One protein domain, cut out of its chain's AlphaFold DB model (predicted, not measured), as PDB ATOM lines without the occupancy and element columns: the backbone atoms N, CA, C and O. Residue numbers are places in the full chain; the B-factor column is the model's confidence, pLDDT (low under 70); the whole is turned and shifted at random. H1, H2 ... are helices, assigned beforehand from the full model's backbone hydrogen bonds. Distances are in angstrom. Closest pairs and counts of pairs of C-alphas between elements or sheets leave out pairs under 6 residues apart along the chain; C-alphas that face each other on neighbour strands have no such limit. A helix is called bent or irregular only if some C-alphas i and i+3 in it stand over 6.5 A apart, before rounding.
ATOM      1  N   ILE A   2      11.778  35.219  18.521       36.84
ATOM      2  CA  ILE A   2      11.325  36.633  18.631       36.84
ATOM      3  C   ILE A   2      10.403  36.771  19.869       36.84
ATOM      4  O   ILE A   2       9.799  37.799  20.138       36.84
ATOM      5  N   THR A   3      10.281  35.689  20.638       38.38
ATOM      6  CA  THR A   3       9.324  35.502  21.728       38.38
ATOM      7  C   THR A   3       9.794  36.031  23.082       38.38
ATOM      8  O   THR A   3       8.973  36.060  23.986       38.38
ATOM      9  N   ASP A   4      11.049  36.473  23.220       42.75
ATOM     10  CA  ASP A   4      11.641  36.811  24.531       42.75
ATOM     11  C   ASP A   4      11.879  38.311  24.767       42.75
ATOM     12  O   ASP A   4      12.383  38.697  25.818       42.75
ATOM     13  N   LEU A   5      11.509  39.185  23.828       46.53
ATOM     14  CA  LEU A   5      11.601  40.632  24.027       46.53
ATOM     15  C   LEU A   5      10.192  41.190  24.238       46.53
ATOM     16  O   LEU A   5       9.522  41.600  23.294       46.53
ATOM     17  N   GLU A   6       9.723  41.182  25.488       48.00
ATOM     18  CA  GLU A   6       8.396  41.698  25.859       48.00
ATOM     19  C   GLU A   6       8.249  43.221  25.659       48.00
ATOM     20  O   GLU A   6       7.127  43.726  25.680       48.00
ATOM     21  N   ASN A   7       9.336  43.968  25.408       61.03
ATOM     22  CA  ASN A   7       9.296  45.380  24.994       61.03
ATOM     23  C   ASN A   7      10.704  45.877  24.573       61.03
ATOM     24  O   ASN A   7      11.356  46.572  25.354       61.03
ATOM     25  N   PRO A   8      11.236  45.501  23.396       69.75
ATOM     26  CA  PRO A   8      12.625  45.803  23.069       69.75
ATOM     27  C   PRO A   8      12.862  47.303  22.872       69.75
ATOM     28  O   PRO A   8      12.051  47.997  22.245       69.75
ATOM     29  N   ASN A   9      13.986  47.803  23.385       83.62
ATOM     30  CA  ASN A   9      14.432  49.169  23.096       83.62
ATOM     31  C   ASN A   9      15.058  49.266  21.687       83.62
ATOM     32  O   ASN A   9      15.241  48.269  20.985       83.62
ATOM     33  N   LEU A  10      15.324  50.492  21.223       88.12
ATOM     34  CA  LEU A  10      15.787  50.725  19.852       88.12
ATOM     35  C   LEU A  10      17.159  50.092  19.593       88.12
ATOM     36  O   LEU A  10      17.395  49.549  18.515       88.12
ATOM     37  N   GLU A  11      18.044  50.129  20.585       89.00
ATOM     38  CA  GLU A  11      19.388  49.570  20.534       89.00
ATOM     39  C   GLU A  11      19.364  48.038  20.443       89.00
ATOM     40  O   GLU A  11      20.087  47.459  19.632       89.00
ATOM     41  N   GLU A  12      18.487  47.377  21.200       89.25
ATOM     42  CA  GLU A  12      18.270  45.928  21.135       89.25
ATOM     43  C   GLU A  12      17.802  45.486  19.748       89.25
ATOM     44  O   GLU A  12      18.293  44.491  19.220       89.25
ATOM     45  N   LEU A  13      16.910  46.250  19.110       90.38
ATOM     46  CA  LEU A  13      16.442  45.953  17.753       90.38
ATOM     47  C   LEU A  13      17.552  46.112  16.702       90.38
ATOM     48  O   LEU A  13      17.604  45.339  15.743       90.38
ATOM     49  N   VAL A  14      18.465  47.073  16.883       91.69
ATOM     50  CA  VAL A  14      19.658  47.221  16.028       91.69
ATOM     51  C   VAL A  14      20.623  46.053  16.232       91.69
ATOM     52  O   VAL A  14      21.145  45.513  15.255       91.69
ATOM     53  N   VAL A  15      20.866  45.648  17.481       91.50
ATOM     54  CA  VAL A  15      21.721  44.497  17.810       91.50
ATOM     55  C   VAL A  15      21.143  43.211  17.233       91.50
ATOM     56  O   VAL A  15      21.876  42.431  16.629       91.50
ATOM     57  N   GLU A  16      19.834  43.014  17.345       89.56
ATOM     58  CA  GLU A  16      19.169  41.827  16.827       89.56
ATOM     59  C   GLU A  16      19.201  41.779  15.295       89.56
ATOM     60  O   GLU A  16      19.481  40.730  14.715       89.56
ATOM     61  N   LEU A  17      19.021  42.922  14.621       91.38
ATOM     62  CA  LEU A  17      19.194  42.996  13.169       91.38
ATOM     63  C   LEU A  17      20.631  42.642  12.751       91.38
ATOM     64  O   LEU A  17      20.822  41.885  11.798       91.38
ATOM     65  N   LYS A  18      21.642  43.139  13.480       91.44
ATOM     66  CA  LYS A  18      23.052  42.775  13.249       91.44
ATOM     67  C   LYS A  18      23.294  41.285  13.476       91.44
ATOM     68  O   LYS A  18      23.969  40.662  12.665       91.44
ATOM     69  N   ARG A  19      22.718  40.709  14.536       91.38
ATOM     70  CA  ARG A  19      22.810  39.276  14.850       91.38
ATOM     71  C   ARG A  19      22.239  38.431  13.721       91.38
ATOM     72  O   ARG A  19      22.879  37.474  13.308       91.38
ATOM     73  N   ILE A  20      21.066  38.787  13.193       88.44
ATOM     74  CA  ILE A  20      20.502  38.090  12.029       88.44
ATOM     75  C   ILE A  20      21.453  38.193  10.836       88.44
ATOM     76  O   ILE A  20      21.655  37.200  10.149       88.44
ATOM     77  N   GLY A  21      22.090  39.348  10.632       85.94
ATOM     78  CA  GLY A  21      23.102  39.542   9.592       85.94
ATOM     79  C   GLY A  21      24.305  38.589   9.671       85.94
ATOM     80  O   GLY A  21      24.946  38.367   8.651       85.94
ATOM     81  N   THR A  22      24.596  37.983  10.828       86.75
ATOM     82  CA  THR A  22      25.716  37.037  10.989       86.75
ATOM     83  C   THR A  22      25.308  35.566  10.896       86.75
ATOM     84  O   THR A  22      26.165  34.701  11.048       86.75
ATOM     85  N   LEU A  23      24.020  35.256  10.717       88.06
ATOM     86  CA  LEU A  23      23.547  33.872  10.654       88.06
ATOM     87  C   LEU A  23      23.740  33.262   9.259       88.06
ATOM     88  O   LEU A  23      23.634  33.946   8.236       88.06
ATOM     89  N   ASP A  24      23.947  31.947   9.217       83.56
ATOM     90  CA  ASP A  24      24.070  31.195   7.963       83.56
ATOM     91  C   ASP A  24      22.754  31.202   7.163       83.56
ATOM     92  O   ASP A  24      22.755  31.337   5.943       83.56
ATOM     93  N   ASP A  25      21.611  31.170   7.858       84.94
ATOM     94  CA  ASP A  25      20.253  31.178   7.293       84.94
ATOM     95  C   ASP A  25      19.668  32.596   7.117       84.94
ATOM     96  O   ASP A  25      18.470  32.774   6.874       84.94
ATOM     97  N   ARG A  26      20.496  33.648   7.223       82.88
ATOM     98  CA  ARG A  26      20.040  35.054   7.243       82.88
ATOM     99  C   ARG A  26      19.177  35.457   6.048       82.88
ATOM    100  O   ARG A  26      18.275  36.292   6.167       82.88
ATOM    101  N   MET A  27      19.414  34.843   4.890       88.44
ATOM    102  CA  MET A  27      18.662  35.124   3.666       88.44
ATOM    103  C   MET A  27      17.254  34.525   3.682       88.44
ATOM    104  O   MET A  27      16.380  35.016   2.963       88.44
ATOM    105  N   GLU A  28      16.994  33.521   4.516       81.62
ATOM    106  CA  GLU A  28      15.677  32.900   4.687       81.62
ATOM    107  C   GLU A  28      14.821  33.659   5.717       81.62
ATOM    108  O   GLU A  28      13.590  33.683   5.632       81.62
ATOM    109  N   ARG A  29      15.463  34.419   6.613       85.69
ATOM    110  CA  ARG A  29      14.839  35.204   7.696       85.69
ATOM    111  C   ARG A  29      14.256  36.559   7.279       85.69
ATOM    112  O   ARG A  29      14.080  37.450   8.107       85.69
ATOM    113  N   SER A  30      13.886  36.729   6.011       85.81
ATOM    114  CA  SER A  30      13.339  37.998   5.484       85.81
ATOM    115  C   SER A  30      12.140  38.537   6.280       85.81
ATOM    116  O   SER A  30      12.034  39.739   6.522       85.81
ATOM    117  N   LYS A  31      11.259  37.647   6.750       86.25
ATOM    118  CA  LYS A  31      10.105  38.011   7.588       86.25
ATOM    119  C   LYS A  31      10.519  38.516   8.971       86.25
ATOM    120  O   LYS A  31       9.881  39.426   9.488       86.25
ATOM    121  N   GLU A  32      11.568  37.940   9.559       88.50
ATOM    122  CA  GLU A  32      12.106  38.376  10.854       88.50
ATOM    123  C   GLU A  32      12.704  39.781  10.731       88.50
ATOM    124  O   GLU A  32      12.392  40.652  11.540       88.50
ATOM    125  N   VAL A  33      13.465  40.036   9.661       90.88
ATOM    126  CA  VAL A  33      14.058  41.350   9.373       90.88
ATOM    127  C   VAL A  33      12.994  42.430   9.141       90.88
ATOM    128  O   VAL A  33      13.081  43.511   9.727       90.88
ATOM    129  N   GLU A  34      11.954  42.158   8.343       92.06
ATOM    130  CA  GLU A  34      10.863  43.129   8.149       92.06
ATOM    131  C   GLU A  34      10.047  43.355   9.431       92.06
ATOM    132  O   GLU A  34       9.606  44.476   9.690       92.06
ATOM    133  N   ASN A  35       9.888  42.330  10.275       90.12
ATOM    134  CA  ASN A  35       9.250  42.489  11.578       90.12
ATOM    135  C   ASN A  35      10.085  43.383  12.511       90.12
ATOM    136  O   ASN A  35       9.542  44.314  13.101       90.12
ATOM    137  N   ILE A  36      11.404  43.167  12.590       91.50
ATOM    138  CA  ILE A  36      12.320  44.011  13.373       91.50
ATOM    139  C   ILE A  36      12.247  45.465  12.909       91.50
ATOM    140  O   ILE A  36      12.104  46.362  13.733       91.50
ATOM    141  N   LYS A  37      12.251  45.714  11.595       93.56
ATOM    142  CA  LYS A  37      12.065  47.058  11.032       93.56
ATOM    143  C   LYS A  37      10.728  47.679  11.425       93.56
ATOM    144  O   LYS A  37      10.687  48.844  11.821       93.56
ATOM    145  N   SER A  38       9.633  46.925  11.323       92.69
ATOM    146  CA  SER A  38       8.314  47.419  11.725       92.69
ATOM    147  C   SER A  38       8.271  47.765  13.215       92.69
ATOM    148  O   SER A  38       7.693  48.790  13.580       92.69
ATOM    149  N   LEU A  39       8.859  46.927  14.071       90.81
ATOM    150  CA  LEU A  39       8.945  47.165  15.510       90.81
ATOM    151  C   LEU A  39       9.830  48.375  15.821       90.81
ATOM    152  O   LEU A  39       9.424  49.220  16.615       90.81
ATOM    153  N   PHE A  40      10.969  48.508  15.139       94.19
ATOM    154  CA  PHE A  40      11.905  49.616  15.308       94.19
ATOM    155  C   PHE A  40      11.234  50.960  15.035       94.19
ATOM    156  O   PHE A  40      11.228  51.827  15.903       94.19
ATOM    157  N   TYR A  41      10.580  51.125  13.880       93.94
ATOM    158  CA  TYR A  41       9.910  52.388  13.551       93.94
ATOM    159  C   TYR A  41       8.691  52.677  14.431       93.94
ATOM    160  O   TYR A  41       8.431  53.835  14.759       93.94
ATOM    161  N   LYS A  42       7.961  51.639  14.858       91.81
ATOM    162  CA  LYS A  42       6.853  51.792  15.809       91.81
ATOM    163  C   LYS A  42       7.354  52.295  17.168       91.81
ATOM    164  O   LYS A  42       6.772  53.228  17.719       91.81
ATOM    165  N   GLN A  43       8.425  51.696  17.685       90.25
ATOM    166  CA  GLN A  43       9.024  52.079  18.961       90.25
ATOM    167  C   GLN A  43       9.687  53.457  18.878       90.25
ATOM    168  O   GLN A  43       9.543  54.259  19.794       90.25
ATOM    169  N   LEU A  44      10.333  53.770  17.751       91.56
ATOM    170  CA  LEU A  44      10.946  55.072  17.501       91.56
ATOM    171  C   LEU A  44       9.894  56.183  17.524       91.56
ATOM    172  O   LEU A  44      10.090  57.194  18.190       91.56
ATOM    173  N   GLY A  45       8.757  55.983  16.847       91.19
ATOM    174  CA  GLY A  45       7.653  56.945  16.857       91.19
ATOM    175  C   GLY A  45       7.056  57.148  18.250       91.19
ATOM    176  O   GLY A  45       6.802  58.283  18.647       91.19
ATOM    177  N   LYS A  46       6.887  56.062  19.014       90.75
ATOM    178  CA  LYS A  46       6.399  56.118  20.396       90.75
ATOM    179  C   LYS A  46       7.351  56.907  21.306       90.75
ATOM    180  O   LYS A  46       6.909  57.838  21.966       90.75
ATOM    181  N   LEU A  47       8.642  56.572  21.297       89.00
ATOM    182  CA  LEU A  47       9.648  57.222  22.143       89.00
ATOM    183  C   LEU A  47       9.862  58.693  21.773       89.00
ATOM    184  O   LEU A  47      10.071  59.511  22.665       89.00
ATOM    185  N   LYS A  48       9.775  59.053  20.483       89.75
ATOM    186  CA  LYS A  48       9.799  60.460  20.052       89.75
ATOM    187  C   LYS A  48       8.609  61.233  20.631       89.75
ATOM    188  O   LYS A  48       8.819  62.293  21.208       89.75
ATOM    189  N   ALA A  49       7.394  60.683  20.547       88.56
ATOM    190  CA  ALA A  49       6.191  61.323  21.085       88.56
ATOM    191  C   ALA A  49       6.210  61.454  22.622       88.56
ATOM    192  O   ALA A  49       5.803  62.483  23.153       88.56
ATOM    193  N   GLU A  50       6.703  60.435  23.337       88.44
ATOM    194  CA  GLU A  50       6.892  60.484  24.796       88.44
ATOM    195  C   GLU A  50       7.938  61.543  25.183       88.44
ATOM    196  O   GLU A  50       7.674  62.387  26.034       88.44
ATOM    197  N   ALA A  51       9.085  61.579  24.496       85.94
ATOM    198  CA  ALA A  51      10.132  62.564  24.761       85.94
ATOM    199  C   ALA A  51       9.705  64.009  24.434       85.94
ATOM    200  O   ALA A  51      10.122  64.940  25.126       85.94
ATOM    201  N   GLU A  52       8.872  64.208  23.405       87.81
ATOM    202  CA  GLU A  52       8.244  65.502  23.105       87.81
ATOM    203  C   GLU A  52       7.266  65.929  24.207       87.81
ATOM    204  O   GLU A  52       7.299  67.083  24.634       87.81
ATOM    205  N   ALA A  53       6.428  65.009  24.699       86.81
ATOM    206  CA  ALA A  53       5.477  65.283  25.777       86.81
ATOM    207  C   ALA A  53       6.173  65.620  27.111       86.81
ATOM    208  O   ALA A  53       5.718  66.510  27.830       86.81
ATOM    209  N   ASP A  54       7.295  64.960  27.400       85.69
ATOM    210  CA  ASP A  54       8.088  65.152  28.619       85.69
ATOM    211  C   ASP A  54       9.091  66.324  28.522       85.69
ATOM    212  O   ASP A  54       9.789  66.633  29.489       85.69
ATOM    213  N   GLY A  55       9.185  66.997  27.366       82.75
ATOM    214  CA  GLY A  55      10.094  68.131  27.148       82.75
ATOM    215  C   GLY A  55      11.585  67.762  27.117       82.75
ATOM    216  O   GLY A  55      12.438  68.636  27.265       82.75
ATOM    217  N   ILE A  56      11.906  66.480  26.920       82.69
ATOM    218  CA  ILE A  56      13.264  65.903  26.909       82.69
ATOM    219  C   ILE A  56      13.678  65.411  25.513       82.69
ATOM    220  O   ILE A  56      14.526  64.528  25.374       82.69
ATOM    221  N   TYR A  57      13.053  65.945  24.463       84.75
ATOM    222  CA  TYR A  57      13.286  65.526  23.086       84.75
ATOM    223  C   TYR A  57      14.711  65.850  22.605       84.75
ATOM    224  O   TYR A  57      15.071  67.013  22.417       84.75
ATOM    225  N   ASP A  58      15.496  64.803  22.347       86.06
ATOM    226  CA  ASP A  58      16.837  64.873  21.761       86.06
ATOM    227  C   ASP A  58      16.827  64.298  20.335       86.06
ATOM    228  O   ASP A  58      16.903  63.085  20.112       86.06
ATOM    229  N   SER A  59      16.731  65.198  19.357       84.81
ATOM    230  CA  SER A  59      16.725  64.856  17.931       84.81
ATOM    231  C   SER A  59      17.999  64.125  17.497       84.81
ATOM    232  O   SER A  59      17.924  63.181  16.710       84.81
ATOM    233  N   GLU A  60      19.169  64.524  18.006       87.75
ATOM    234  CA  GLU A  60      20.456  63.960  17.579       87.75
ATOM    235  C   GLU A  60      20.584  62.504  18.014       87.75
ATOM    236  O   GLU A  60      20.955  61.648  17.205       87.75
ATOM    237  N   LYS A  61      20.186  62.192  19.251       86.94
ATOM    238  CA  LYS A  61      20.198  60.818  19.767       86.94
ATOM    239  C   LYS A  61      19.292  59.888  18.961       86.94
ATOM    240  O   LYS A  61      19.712  58.792  18.585       86.94
ATOM    241  N   PHE A  62      18.058  60.308  18.670       88.94
ATOM    242  CA  PHE A  62      17.139  59.487  17.879       88.94
ATOM    243  C   PHE A  62      17.609  59.317  16.432       88.94
ATOM    244  O   PHE A  62      17.489  58.220  15.883       88.94
ATOM    245  N   ASN A  63      18.170  60.366  15.826       90.06
ATOM    246  CA  ASN A  63      18.699  60.297  14.465       90.06
ATOM    247  C   ASN A  63      19.916  59.369  14.381       90.06
ATOM    248  O   ASN A  63      19.973  58.546  13.472       90.06
ATOM    249  N   ALA A  64      20.829  59.415  15.355       92.06
ATOM    250  CA  ALA A  64      22.000  58.541  15.388       92.06
ATOM    251  C   ALA A  64      21.619  57.050  15.448       92.06
ATOM    252  O   ALA A  64      22.194  56.224  14.737       92.06
ATOM    253  N   ILE A  65      20.622  56.689  16.264       90.75
ATOM    254  CA  ILE A  65      20.136  55.302  16.357       90.75
ATOM    255  C   ILE A  65      19.409  54.891  15.067       90.75
ATOM    256  O   ILE A  65      19.596  53.777  14.571       90.75
ATOM    257  N   GLU A  66      18.613  55.790  14.484       93.81
ATOM    258  CA  GLU A  66      17.939  55.550  13.205       93.81
ATOM    259  C   GLU A  66      18.938  55.355  12.048       93.81
ATOM    260  O   GLU A  66      18.740  54.479  11.203       93.81
ATOM    261  N   GLU A  67      20.032  56.118  12.015       94.06
ATOM    262  CA  GLU A  67      21.111  55.965  11.033       94.06
ATOM    263  C   GLU A  67      21.843  54.629  11.178       94.06
ATOM    264  O   GLU A  67      22.069  53.944  10.178       94.06
ATOM    265  N   GLN A  68      22.146  54.207  12.411       93.06
ATOM    266  CA  GLN A  68      22.743  52.891  12.663       93.06
ATOM    267  C   GLN A  68      21.841  51.755  12.177       93.06
ATOM    268  O   GLN A  68      22.322  50.815  11.542       93.06
ATOM    269  N   PHE A  69      20.535  51.847  12.436       95.25
ATOM    270  CA  PHE A  69      19.568  50.876  11.934       95.25
ATOM    271  C   PHE A  69      19.542  50.848  10.400       95.25
ATOM    272  O   PHE A  69      19.624  49.779   9.789       95.25
ATOM    273  N   LYS A  70      19.463  52.027   9.766       94.88
ATOM    274  CA  LYS A  70      19.443  52.166   8.303       94.88
ATOM    275  C   LYS A  70      20.681  51.556   7.657       94.88
ATOM    276  O   LYS A  70      20.523  50.846   6.670       94.88
ATOM    277  N   ALA A  71      21.873  51.791   8.206       94.12
ATOM    278  CA  ALA A  71      23.117  51.241   7.672       94.12
ATOM    279  C   ALA A  71      23.076  49.703   7.611       94.12
ATOM    280  O   ALA A  71      23.232  49.124   6.538       94.12
ATOM    281  N   VAL A  72      22.739  49.052   8.732       92.94
ATOM    282  CA  VAL A  72      22.654  47.582   8.813       92.94
ATOM    283  C   VAL A  72      21.567  47.033   7.884       92.94
ATOM    284  O   VAL A  72      21.769  46.031   7.200       92.94
ATOM    285  N   TYR A  73      20.409  47.694   7.822       93.12
ATOM    286  CA  TYR A  73      19.308  47.267   6.959       93.12
ATOM    287  C   TYR A  73      19.634  47.414   5.463       93.12
ATOM    288  O   TYR A  73      19.232  46.568   4.661       93.12
ATOM    289  N   ILE A  74      20.363  48.464   5.073       93.62
ATOM    290  CA  ILE A  74      20.824  48.667   3.692       93.62
ATOM    291  C   ILE A  74      21.815  47.572   3.297       93.62
ATOM    292  O   ILE A  74      21.654  46.988   2.225       93.62
ATOM    293  N   ASP A  75      22.787  47.265   4.158       90.56
ATOM    294  CA  ASP A  75      23.758  46.198   3.904       90.56
ATOM    295  C   ASP A  75      23.061  44.839   3.750       90.56
ATOM    296  O   ASP A  75      23.276  44.156   2.748       90.56
ATOM    297  N   TYR A  76      22.124  44.503   4.647       91.88
ATOM    298  CA  TYR A  76      21.289  43.302   4.513       91.88
ATOM    299  C   TYR A  76      20.536  43.267   3.179       91.88
ATOM    300  O   TYR A  76      20.511  42.244   2.494       91.88
ATOM    301  N   LYS A  77      19.919  44.387   2.776       92.00
ATOM    302  CA  LYS A  77      19.196  44.478   1.502       92.00
ATOM    303  C   LYS A  77      20.105  44.254   0.297       92.00
ATOM    304  O   LYS A  77      19.664  43.616  -0.658       92.00
ATOM    305  N   ARG A  78      21.330  44.789   0.328       92.00
ATOM    306  CA  ARG A  78      22.328  44.594  -0.732       92.00
ATOM    307  C   ARG A  78      22.701  43.120  -0.843       92.00
ATOM    308  O   ARG A  78      22.516  42.547  -1.912       92.00
ATOM    309  N   GLU A  79      23.115  42.499   0.259       89.69
ATOM    310  CA  GLU A  79      23.468  41.073   0.272       89.69
ATOM    311  C   GLU A  79      22.286  40.190  -0.147       89.69
ATOM    312  O   GLU A  79      22.448  39.222  -0.884       89.69
ATOM    313  N   LYS A  80      21.064  40.539   0.270       89.31
ATOM    314  CA  LYS A  80      19.857  39.802  -0.121       89.31
ATOM    315  C   LYS A  80      19.566  39.917  -1.614       89.31
ATOM    316  O   LYS A  80      19.106  38.948  -2.221       89.31
ATOM    317  N   ALA A  81      19.792  41.088  -2.205       89.88
ATOM    318  CA  ALA A  81      19.645  41.283  -3.640       89.88
ATOM    319  C   ALA A  81      20.683  40.465  -4.423       89.88
ATOM    320  O   ALA A  81      20.322  39.835  -5.417       89.88
ATOM    321  N   GLU A  82      21.931  40.426  -3.953       90.44
ATOM    322  CA  GLU A  82      23.004  39.604  -4.528       90.44
ATOM    323  C   GLU A  82      22.686  38.108  -4.421       90.44
ATOM    324  O   GLU A  82      22.640  37.431  -5.444       90.44
ATOM    325  N   PHE A  83      22.318  37.618  -3.235       89.06
ATOM    326  CA  PHE A  83      21.902  36.228  -3.025       89.06
ATOM    327  C   PHE A  83      20.730  35.825  -3.931       89.06
ATOM    328  O   PHE A  83      20.745  34.777  -4.567       89.06
ATOM    329  N   ASN A  84      19.695  36.666  -4.028       88.50
ATOM    330  CA  ASN A  84      18.558  36.374  -4.901       88.50
ATOM    331  C   ASN A  84      18.972  36.327  -6.380       88.50
ATOM    332  O   ASN A  84      18.433  35.519  -7.133       88.50
ATOM    333  N   LYS A  85      19.912  37.184  -6.796       91.31
ATOM    334  CA  LYS A  85      20.457  37.188  -8.156       91.31
ATOM    335  C   LYS A  85      21.256  35.914  -8.440       91.31
ATOM    336  O   LYS A  85      21.123  35.364  -9.529       91.31
ATOM    337  N   GLU A  86      22.040  35.435  -7.479       90.69
ATOM    338  CA  GLU A  86      22.775  34.169  -7.581       90.69
ATOM    339  C   GLU A  86      21.830  32.966  -7.668       90.69
ATOM    340  O   GLU A  86      21.956  32.169  -8.593       90.69
ATOM    341  N   GLN A  87      20.821  32.886  -6.792       90.00
ATOM    342  CA  GLN A  87      19.806  31.826  -6.850       90.00
ATOM    343  C   GLN A  87      19.046  31.820  -8.180       90.00
ATOM    344  O   GLN A  87      18.697  30.758  -8.693       90.00
ATOM    345  N   GLU A  88      18.755  32.993  -8.744       90.38
ATOM    346  CA  GLU A  88      18.079  33.077 -10.038       90.38
ATOM    347  C   GLU A  88      18.996  32.653 -11.192       90.38
ATOM    348  O   GLU A  88      18.560  31.927 -12.083       90.38
ATOM    349  N   ALA A  89      20.281  33.018 -11.146       93.19
ATOM    350  CA  ALA A  89      21.273  32.534 -12.104       93.19
ATOM    351  C   ALA A  89      21.452  31.007 -12.022       93.19
ATOM    352  O   ALA A  89      21.531  30.341 -13.054       93.19
ATOM    353  N   GLU A  90      21.450  30.435 -10.815       93.81
ATOM    354  CA  GLU A  90      21.491  28.985 -10.604       93.81
ATOM    355  C   GLU A  90      20.251  28.298 -11.194       93.81
ATOM    356  O   GLU A  90      20.375  27.321 -11.934       93.81
ATOM    357  N   ARG A  91      19.050  28.831 -10.930       94.44
ATOM    358  CA  ARG A  91      17.804  28.321 -11.524       94.44
ATOM    359  C   ARG A  91      17.843  28.372 -13.045       94.44
ATOM    360  O   ARG A  91      17.439  27.404 -13.686       94.44
ATOM    361  N   GLN A  92      18.352  29.457 -13.622       94.38
ATOM    362  CA  GLN A  92      18.500  29.589 -15.068       94.38
ATOM    363  C   GLN A  92      19.486  28.555 -15.636       94.38
ATOM    364  O   GLN A  92      19.184  27.899 -16.631       94.38
ATOM    365  N   ALA A  93      20.620  28.321 -14.972       95.25
ATOM    366  CA  ALA A  93      21.556  27.267 -15.363       95.25
ATOM    367  C   ALA A  93      20.936  25.861 -15.232       95.25
ATOM    368  O   ALA A  93      21.165  24.986 -16.068       95.25
ATOM    369  N   ASN A  94      20.116  25.627 -14.203       95.56
ATOM    370  CA  ASN A  94      19.365  24.381 -14.039       95.56
ATOM    371  C   ASN A  94      18.334  24.189 -15.156       95.56
ATOM    372  O   ASN A  94      18.171  23.070 -15.642       95.56
ATOM    373  N   LEU A  95      17.670  25.262 -15.593       95.81
ATOM    374  CA  LEU A  95      16.751  25.233 -16.729       95.81
ATOM    375  C   LEU A  95      17.467  24.781 -18.002       95.81
ATOM    376  O   LEU A  95      16.994  23.859 -18.660       95.81
ATOM    377  N   GLU A  96      18.627  25.362 -18.312       95.56
ATOM    378  CA  GLU A  96      19.432  24.970 -19.476       95.56
ATOM    379  C   GLU A  96      19.821  23.486 -19.426       95.56
ATOM    380  O   GLU A  96      19.639  22.765 -20.409       95.56
ATOM    381  N   LYS A  97      20.268  22.992 -18.263       96.44
ATOM    382  CA  LYS A  97      20.577  21.566 -18.066       96.44
ATOM    383  C   LYS A  97      19.347  20.676 -18.267       96.44
ATOM    384  O   LYS A  97      19.447  19.647 -18.930       96.44
ATOM    385  N   LYS A  98      18.182  21.056 -17.725       95.81
ATOM    386  CA  LYS A  98      16.936  20.287 -17.891       95.81
ATOM    387  C   LYS A  98      16.459  20.281 -19.343       95.81
ATOM    388  O   LYS A  98      16.059  19.232 -19.834       95.81
ATOM    389  N   LEU A  99      16.554  21.402 -20.054       95.88
ATOM    390  CA  LEU A  99      16.239  21.462 -21.483       95.88
ATOM    391  C   LEU A  99      17.186  20.582 -22.314       95.88
ATOM    392  O   LEU A  99      16.722  19.872 -23.204       95.88
ATOM    393  N   ALA A 100      18.481  20.560 -21.985       95.44
ATOM    394  CA  ALA A 100      19.442  19.666 -22.630       95.44
ATOM    395  C   ALA A 100      19.105  18.183 -22.392       95.44
ATOM    396  O   ALA A 100      19.129  17.405 -23.340       95.44
ATOM    397  N   LEU A 101      18.715  17.801 -21.167       95.56
ATOM    398  CA  LEU A 101      18.250  16.439 -20.868       95.56
ATOM    399  C   LEU A 101      16.967  16.067 -21.621       95.56
ATOM    400  O   LEU A 101      16.815  14.919 -22.030       95.56
ATOM    401  N   ILE A 102      16.039  17.011 -21.809       94.88
ATOM    402  CA  ILE A 102      14.831  16.779 -22.614       94.88
ATOM    403  C   ILE A 102      15.208  16.496 -24.068       94.88
ATOM    404  O   ILE A 102      14.650  15.578 -24.666       94.88
ATOM    405  N   GLU A 103      16.148  17.253 -24.639       93.69
ATOM    406  CA  GLU A 103      16.604  17.009 -26.010       93.69
ATOM    407  C   GLU A 103      17.401  15.699 -26.115       93.69
ATOM    408  O   GLU A 103      17.220  14.962 -27.078       93.69
ATOM    409  N   GLU A 104      18.209  15.355 -25.108       93.38
ATOM    410  CA  GLU A 104      18.899  14.062 -25.016       93.38
ATOM    411  C   GLU A 104      17.898  12.896 -24.975       93.38
ATOM    412  O   GLU A 104      18.021  11.943 -25.743       93.38
ATOM    413  N   LEU A 105      16.849  13.003 -24.149       90.75
ATOM    414  CA  LEU A 105      15.769  12.017 -24.080       90.75
ATOM    415  C   LEU A 105      15.019  11.917 -25.407       90.75
ATOM    416  O   LEU A 105      14.723  10.823 -25.872       90.75
ATOM    417  N   LYS A 106      14.740  13.049 -26.051       90.56
ATOM    418  CA  LYS A 106      14.098  13.077 -27.365       90.56
ATOM    419  C   LYS A 106      14.964  12.408 -28.436       90.56
ATOM    420  O   LYS A 106      14.444  11.610 -29.203       90.56
ATOM    421  N   GLN A 107      16.272  12.660 -28.462       89.50
ATOM    422  CA  GLN A 107      17.200  11.976 -29.369       89.50
ATOM    423  C   GLN A 107      17.286  10.477 -29.075       89.50
ATOM    424  O   GLN A 107      17.366   9.680 -30.007       89.50
ATOM    425  N   LEU A 108      17.238  10.087 -27.799       87.19
ATOM    426  CA  LEU A 108      17.167   8.686 -27.397       87.19
ATOM    427  C   LEU A 108      15.885   8.029 -27.929       87.19
ATOM    428  O   LEU A 108      15.948   6.914 -28.434       87.19
ATOM    429  N   VAL A 109      14.745   8.722 -27.873       82.81
ATOM    430  CA  VAL A 109      13.472   8.255 -28.449       82.81
ATOM    431  C   VAL A 109      13.521   8.197 -29.977       82.81
ATOM    432  O   VAL A 109      13.029   7.250 -30.573       82.81
ATOM    433  N   ASP A 110      14.102   9.194 -30.635       83.06
ATOM    434  CA  ASP A 110      14.035   9.291 -32.094       83.06
ATOM    435  C   ASP A 110      15.072   8.378 -32.802       83.06
ATOM    436  O   ASP A 110      14.840   7.977 -33.941       83.06
ATOM    437  N   ASN A 111      16.186   8.009 -32.143       78.69
ATOM    438  CA  ASN A 111      17.314   7.288 -32.769       78.69
ATOM    439  C   ASN A 111      17.556   5.852 -32.260       78.69
ATOM    440  O   ASN A 111      18.450   5.168 -32.765       78.69
ATOM    441  N   SER A 112      16.826   5.374 -31.248       70.12
ATOM    442  CA  SER A 112      17.086   4.046 -30.672       70.12
ATOM    443  C   SER A 112      16.386   2.927 -31.447       70.12
ATOM    444  O   SER A 112      15.217   2.642 -31.217       70.12
ATOM    445  N   GLU A 113      17.127   2.215 -32.302       63.88
ATOM    446  CA  GLU A 113      16.640   0.982 -32.953       63.88
ATOM    447  C   GLU A 113      16.550  -0.207 -31.972       63.88
ATOM    448  O   GLU A 113      15.723  -1.104 -32.144       63.88
ATOM    449  N   ASN A 114      17.379  -0.215 -30.916       69.81
ATOM    450  CA  ASN A 114      17.361  -1.225 -29.853       69.81
ATOM    451  C   ASN A 114      16.909  -0.618 -28.521       69.81
ATOM    452  O   ASN A 114      17.700  -0.076 -27.747       69.81
ATOM    453  N   VAL A 115      15.624  -0.796 -28.238       66.81
ATOM    454  CA  VAL A 115      14.955  -0.304 -27.032       66.81
ATOM    455  C   VAL A 115      15.602  -0.826 -25.740       66.81
ATOM    456  O   VAL A 115      15.727  -0.080 -24.771       66.81
ATOM    457  N   GLN A 116      16.072  -2.079 -25.714       68.00
ATOM    458  CA  GLN A 116      16.649  -2.684 -24.507       68.00
ATOM    459  C   GLN A 116      17.963  -2.000 -24.093       68.00
ATOM    460  O   GLN A 116      18.241  -1.849 -22.905       68.00
ATOM    461  N   ALA A 117      18.753  -1.557 -25.075       71.56
ATOM    462  CA  ALA A 117      20.006  -0.839 -24.852       71.56
ATOM    463  C   ALA A 117      19.796   0.640 -24.469       71.56
ATOM    464  O   ALA A 117      20.719   1.264 -23.949       71.56
ATOM    465  N   ALA A 118      18.594   1.186 -24.682       80.88
ATOM    466  CA  ALA A 118      18.253   2.575 -24.375       80.88
ATOM    467  C   ALA A 118      17.831   2.795 -22.905       80.88
ATOM    468  O   ALA A 118      17.905   3.914 -22.403       80.88
ATOM    469  N   PHE A 119      17.436   1.742 -22.180       79.06
ATOM    470  CA  PHE A 119      17.006   1.836 -20.775       79.06
ATOM    471  C   PHE A 119      18.073   2.359 -19.799       79.06
ATOM    472  O   PHE A 119      17.740   3.214 -18.979       79.06
ATOM    473  N   PRO A 120      19.347   1.912 -19.856       85.25
ATOM    474  CA  PRO A 120      20.395   2.486 -19.013       85.25
ATOM    475  C   PRO A 120      20.561   3.994 -19.230       85.25
ATOM    476  O   PRO A 120      20.737   4.730 -18.264       85.25
ATOM    477  N   ALA A 121      20.436   4.457 -20.480       86.38
ATOM    478  CA  ALA A 121      20.495   5.877 -20.814       86.38
ATOM    479  C   ALA A 121      19.268   6.643 -20.290       86.38
ATOM    480  O   ALA A 121      19.428   7.718 -19.720       86.38
ATOM    481  N   LEU A 122      18.055   6.078 -20.387       86.44
ATOM    482  CA  LEU A 122      16.860   6.670 -19.771       86.44
ATOM    483  C   LEU A 122      17.025   6.811 -18.253       86.44
ATOM    484  O   LEU A 122      16.708   7.860 -17.699       86.44
ATOM    485  N   HIS A 123      17.508   5.769 -17.574       85.62
ATOM    486  CA  HIS A 123      17.707   5.811 -16.126       85.62
ATOM    487  C   HIS A 123      18.770   6.826 -15.710       85.62
ATOM    488  O   HIS A 123      18.595   7.512 -14.703       85.62
ATOM    489  N   ASP A 124      19.841   6.960 -16.489       90.88
ATOM    490  CA  ASP A 124      20.843   8.000 -16.281       90.88
ATOM    491  C   ASP A 124      20.240   9.408 -16.447       90.88
ATOM    492  O   ASP A 124      20.384  10.249 -15.558       90.88
ATOM    493  N   ILE A 125      19.450   9.639 -17.504       92.25
ATOM    494  CA  ILE A 125      18.724  10.903 -17.716       92.25
ATOM    495  C   ILE A 125      17.749  11.180 -16.564       92.25
ATOM    496  O   ILE A 125      17.731  12.286 -16.028       92.25
ATOM    497  N   GLN A 126      16.966  10.185 -16.135       88.12
ATOM    498  CA  GLN A 126      16.043  10.290 -14.998       88.12
ATOM    499  C   GLN A 126      16.777  10.613 -13.689       88.12
ATOM    500  O   GLN A 126      16.248  11.340 -12.846       88.12
ATOM    501  N   THR A 127      17.984  10.075 -13.504       90.00
ATOM    502  CA  THR A 127      18.818  10.337 -12.324       90.00
ATOM    503  C   THR A 127      19.333  11.770 -12.355       90.00
ATOM    504  O   THR A 127      19.045  12.537 -11.435       90.00
ATOM    505  N   ARG A 128      19.963  12.188 -13.460       92.75
ATOM    506  CA  ARG A 128      20.429  13.570 -13.653       92.75
ATOM    507  C   ARG A 128      19.286  14.581 -13.551       92.75
ATOM    508  O   ARG A 128      19.453  15.645 -12.963       92.75
ATOM    509  N   TRP A 129      18.100  14.246 -14.054       93.44
ATOM    510  CA  TRP A 129      16.909  15.093 -13.954       93.44
ATOM    511  C   TRP A 129      16.503  15.385 -12.505       93.44
ATOM    512  O   TRP A 129      16.092  16.509 -12.194       93.44
ATOM    513  N   LYS A 130      16.618  14.378 -11.628       89.06
ATOM    514  CA  LYS A 130      16.326  14.489 -10.191       89.06
ATOM    515  C   LYS A 130      17.416  15.243  -9.434       89.06
ATOM    516  O   LYS A 130      17.096  15.967  -8.499       89.06
ATOM    517  N   GLU A 131      18.675  15.075  -9.831       92.31
ATOM    518  CA  GLU A 131      19.820  15.757  -9.211       92.31
ATOM    519  C   GLU A 131      19.875  17.249  -9.554       92.31
ATOM    520  O   GLU A 131      20.339  18.055  -8.749       92.31
ATOM    521  N   ILE A 132      19.383  17.642 -10.734       92.06
ATOM    522  CA  ILE A 132      19.299  19.055 -11.097       92.06
ATOM    523  C   ILE A 132      18.232  19.739 -10.238       92.06
ATOM    524  O   ILE A 132      17.052  19.366 -10.245       92.06
ATOM    525  N   GLY A 133      18.663  20.806  -9.566       89.31
ATOM    526  CA  GLY A 133      17.846  21.637  -8.695       89.31
ATOM    527  C   GLY A 133      16.663  22.343  -9.384       89.31
ATOM    528  O   GLY A 133      16.291  22.053 -10.530       89.31
ATOM    529  N   PRO A 134      16.014  23.278  -8.672       90.38
ATOM    530  CA  PRO A 134      14.834  23.967  -9.174       90.38
ATOM    531  C   PRO A 134      15.161  24.838 -10.393       90.38
ATOM    532  O   PRO A 134      16.265  25.365 -10.527       90.38
ATOM    533  N   VAL A 135      14.161  25.006 -11.255       93.12
ATOM    534  CA  VAL A 135      14.163  25.921 -12.409       93.12
ATOM    535  C   VAL A 135      13.335  27.173 -12.081       93.12
ATOM    536  O   VAL A 135      12.641  27.177 -11.056       93.12
ATOM    537  N   PRO A 136      13.370  28.238 -12.905       94.06
ATOM    538  CA  PRO A 136      12.516  29.401 -12.708       94.06
ATOM    539  C   PRO A 136      11.042  28.991 -12.673       94.06
ATOM    540  O   PRO A 136      10.591  28.145 -13.448       94.06
ATOM    541  N   ALA A 137      10.277  29.588 -11.758       87.94
ATOM    542  CA  ALA A 137       8.894  29.181 -11.507       87.94
ATOM    543  C   ALA A 137       7.977  29.355 -12.732       87.94
ATOM    544  O   ALA A 137       7.012  28.606 -12.868       87.94
ATOM    545  N   SER A 138       8.283  30.311 -13.621       91.38
ATOM    546  CA  SER A 138       7.557  30.512 -14.881       91.38
ATOM    547  C   SER A 138       7.702  29.325 -15.833       91.38
ATOM    548  O   SER A 138       6.729  28.942 -16.471       91.38
ATOM    549  N   GLU A 139       8.882  28.703 -15.865       92.38
ATOM    550  CA  GLU A 139       9.233  27.647 -16.823       92.38
ATOM    551  C   GLU A 139       8.941  26.239 -16.295       92.38
ATOM    552  O   GLU A 139       8.885  25.280 -17.063       92.38
ATOM    553  N   PHE A 140       8.743  26.087 -14.979       90.00
ATOM    554  CA  PHE A 140       8.588  24.783 -14.328       90.00
ATOM    555  C   PHE A 140       7.524  23.899 -14.994       90.00
ATOM    556  O   PHE A 140       7.770  22.718 -15.253       90.00
ATOM    557  N   ASN A 141       6.351  24.465 -15.288       87.50
ATOM    558  CA  ASN A 141       5.240  23.707 -15.864       87.50
ATOM    559  C   ASN A 141       5.559  23.211 -17.278       87.50
ATOM    560  O   ASN A 141       5.311  22.043 -17.583       87.50
ATOM    561  N   ASP A 142       6.122  24.074 -18.122       90.44
ATOM    562  CA  ASP A 142       6.396  23.759 -19.524       90.44
ATOM    563  C   ASP A 142       7.551  22.763 -19.659       90.44
ATOM    564  O   ASP A 142       7.455  21.795 -20.420       90.44
ATOM    565  N   VAL A 143       8.594  22.928 -18.844       92.12
ATOM    566  CA  VAL A 143       9.730  22.002 -18.743       92.12
ATOM    567  C   VAL A 143       9.265  20.623 -18.280       92.12
ATOM    568  O   VAL A 143       9.562  19.618 -18.926       92.12
ATOM    569  N   ASN A 144       8.481  20.556 -17.200       89.94
ATOM    570  CA  ASN A 144       8.003  19.284 -16.662       89.94
ATOM    571  C   ASN A 144       7.036  18.577 -17.624       89.94
ATOM    572  O   ASN A 144       7.115  17.363 -17.803       89.94
ATOM    573  N   LYS A 145       6.148  19.329 -18.287       89.19
ATOM    574  CA  LYS A 145       5.239  18.790 -19.306       89.19
ATOM    575  C   LYS A 145       6.006  18.233 -20.505       89.19
ATOM    576  O   LYS A 145       5.677  17.153 -20.985       89.19
ATOM    577  N   SER A 146       7.026  18.953 -20.971       90.06
ATOM    578  CA  SER A 146       7.855  18.528 -22.102       90.06
ATOM    579  C   SER A 146       8.647  17.265 -21.775       90.06
ATOM    580  O   SER A 146       8.658  16.335 -22.577       90.06
ATOM    581  N   TYR A 147       9.230  17.192 -20.577       91.50
ATOM    582  CA  TYR A 147       9.911  15.997 -20.082       91.50
ATOM    583  C   TYR A 147       8.967  14.791 -19.987       91.50
ATOM    584  O   TYR A 147       9.249  13.755 -20.584       91.50
ATOM    585  N   LYS A 148       7.811  14.944 -19.322       86.88
ATOM    586  CA  LYS A 148       6.786  13.890 -19.211       86.88
ATOM    587  C   LYS A 148       6.324  13.398 -20.582       86.88
ATOM    588  O   LYS A 148       6.166  12.201 -20.767       86.88
ATOM    589  N   LEU A 149       6.151  14.298 -21.552       89.00
ATOM    590  CA  LEU A 149       5.784  13.924 -22.918       89.00
ATOM    591  C   LEU A 149       6.867  13.072 -23.592       89.00
ATOM    592  O   LEU A 149       6.535  12.099 -24.262       89.00
ATOM    593  N   GLN A 150       8.150  13.422 -23.450       86.06
ATOM    594  CA  GLN A 150       9.224  12.605 -24.027       86.06
ATOM    595  C   GLN A 150       9.371  11.263 -23.301       86.06
ATOM    596  O   GLN A 150       9.611  10.250 -23.949       86.06
ATOM    597  N   GLU A 151       9.160  11.235 -21.983       83.75
ATOM    598  CA  GLU A 151       9.107  10.002 -21.193       83.75
ATOM    599  C   GLU A 151       7.957   9.098 -21.673       83.75
ATOM    600  O   GLU A 151       8.177   7.928 -21.973       83.75
ATOM    601  N   GLU A 152       6.753   9.644 -21.860       83.06
ATOM    602  CA  GLU A 152       5.615   8.923 -22.446       83.06
ATOM    603  C   GLU A 152       5.926   8.414 -23.858       83.06
ATOM    604  O   GLU A 152       5.713   7.235 -24.132       83.06
ATOM    605  N   ARG A 153       6.511   9.248 -24.733       82.56
ATOM    606  CA  ARG A 153       6.928   8.832 -26.084       82.56
ATOM    607  C   ARG A 153       7.970   7.714 -26.058       82.56
ATOM    608  O   ARG A 153       7.908   6.832 -26.910       82.56
ATOM    609  N   PHE A 154       8.901   7.726 -25.103       81.88
ATOM    610  CA  PHE A 154       9.847   6.627 -24.907       81.88
ATOM    611  C   PHE A 154       9.108   5.335 -24.565       81.88
ATOM    612  O   PHE A 154       9.319   4.313 -25.210       81.88
ATOM    613  N   TYR A 155       8.188   5.380 -23.601       73.88
ATOM    614  CA  TYR A 155       7.398   4.212 -23.215       73.88
ATOM    615  C   TYR A 155       6.439   3.731 -24.317       73.88
ATOM    616  O   TYR A 155       6.178   2.529 -24.419       73.88
ATOM    617  N   ASP A 156       5.957   4.632 -25.171       73.31
ATOM    618  CA  ASP A 156       5.174   4.294 -26.361       73.31
ATOM    619  C   ASP A 156       6.046   3.665 -27.461       73.31
ATOM    620  O   ASP A 156       5.630   2.687 -28.081       73.31
ATOM    621  N   MET A 157       7.279   4.145 -27.665       68.38
ATOM    622  CA  MET A 157       8.278   3.513 -28.544       68.38
ATOM    623  C   MET A 157       8.640   2.097 -28.065       68.38
ATOM    624  O   MET A 157       8.825   1.185 -28.870       68.38
ATOM    625  N   VAL A 158       8.681   1.878 -26.748       62.81
ATOM    626  CA  VAL A 158       8.963   0.582 -26.106       62.81
ATOM    627  C   VAL A 158       7.842  -0.455 -26.312       62.81
ATOM    628  O   VAL A 158       7.970  -1.586 -25.848       62.81
ATOM    629  N   GLN A 159       6.774  -0.162 -27.071       53.38
ATOM    630  CA  GLN A 159       5.702  -1.122 -27.399       53.38
ATOM    631  C   GLN A 159       6.161  -2.476 -27.993       53.38
ATOM    632  O   GLN A 159       5.346  -3.390 -28.096       53.38
ATOM    633  N   ILE A 160       7.444  -2.651 -28.326       50.66
ATOM    634  CA  ILE A 160       8.040  -3.920 -28.775       50.66
ATOM    635  C   ILE A 160       8.491  -4.839 -27.605       50.66
ATOM    636  O   ILE A 160       8.680  -6.031 -27.827       50.66
TER     637      ILE A 160
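This is residues 2 to 160 of the 532 residues of the protein "DUF349 domain-containing protein" of Rikenellaceae bacterium (UniProt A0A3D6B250). One very long helix, H3, is the spine of a rod, and a pair of shorter helices runs alongside it at each end: H1 and H2 beside its first part, H4 and H5 beside its last part. Each end is thus a small group of three helices, and the stretch of H3 between residues 76 and 95 joins the two groups with no other helix touching it. The printed part has 159 residues with five named helices, H1 to H5 in chain order, and no named strand; the class is all helix. The whole is extended, with a radius of gyration of the C-alphas of 27.1 A and spans of 91 by 25 by 23 A.

Find C-alpha 59 at (16.725, 64.856, 17.931); from there H3, residues 59 to 111, runs 76.7 A to C-alpha 111 at (17.314, 7.288, -32.769). Before it come H1, residues 10 to 21, 16.8 A long, and H2, residues 30 to 53, 34.9 A long. After it come H4, residues 115 to 131, 24.5 A long, and H5, residues 140 to 160, 32.1 A long, which ends at C-alpha 160 at (8.040, -3.920, -28.775). H4 is only just irregular, with C-alphas 117 and 120 6.7 A apart; H5 is irregular, with C-alphas 157 and 160 7.4 A apart.

The five helices are an up and down bundle, each running against the one before it in the chain. Start from H3, the hub, which touches H1, H4 and H5. Its residues 65 to 76 touch H1, the same way at a shallow tilt of 24 degrees; the closest C-alphas are those of Val 14 and Phe 69, 5.5 A apart. H1 and H2 touch as a hairpin, closest at the C-alphas of Leu 10 and Phe 40, 6.1 A. H2 and H3 are close but not clearly touching, 7.6 A between the C-alphas of Leu 44 and Phe 62. At the other end, look at the C-alphas of Leu 101 and Ile 125, 6.4 A apart, where the hairpin of H3 and H4 comes closest, at a shallow tilt of 2 degrees. H5 touches H3 the same way at 19 degrees, closest at the C-alphas of Val 109 and Phe 154, 5.3 A. H4 and H5, also a hairpin, only just touch, with 3 pairs of C-alphas within 8 A. H1 and H2 are both apart from H4 and H5. In H1, H2 and H3 every O i to N i+4 pair is within hydrogen-bond range; in H4 10 of 13 are, in H5 15 of 17.

The C-alphas of Gly 55 and Ile 160 are the two farthest apart, 91.2 A. The printed part has no cut and no long link. Mean pLDDT of the printed part is 86.1; look for values under 70 at residues 2 to 8, 113 to 116 and 157 to 160.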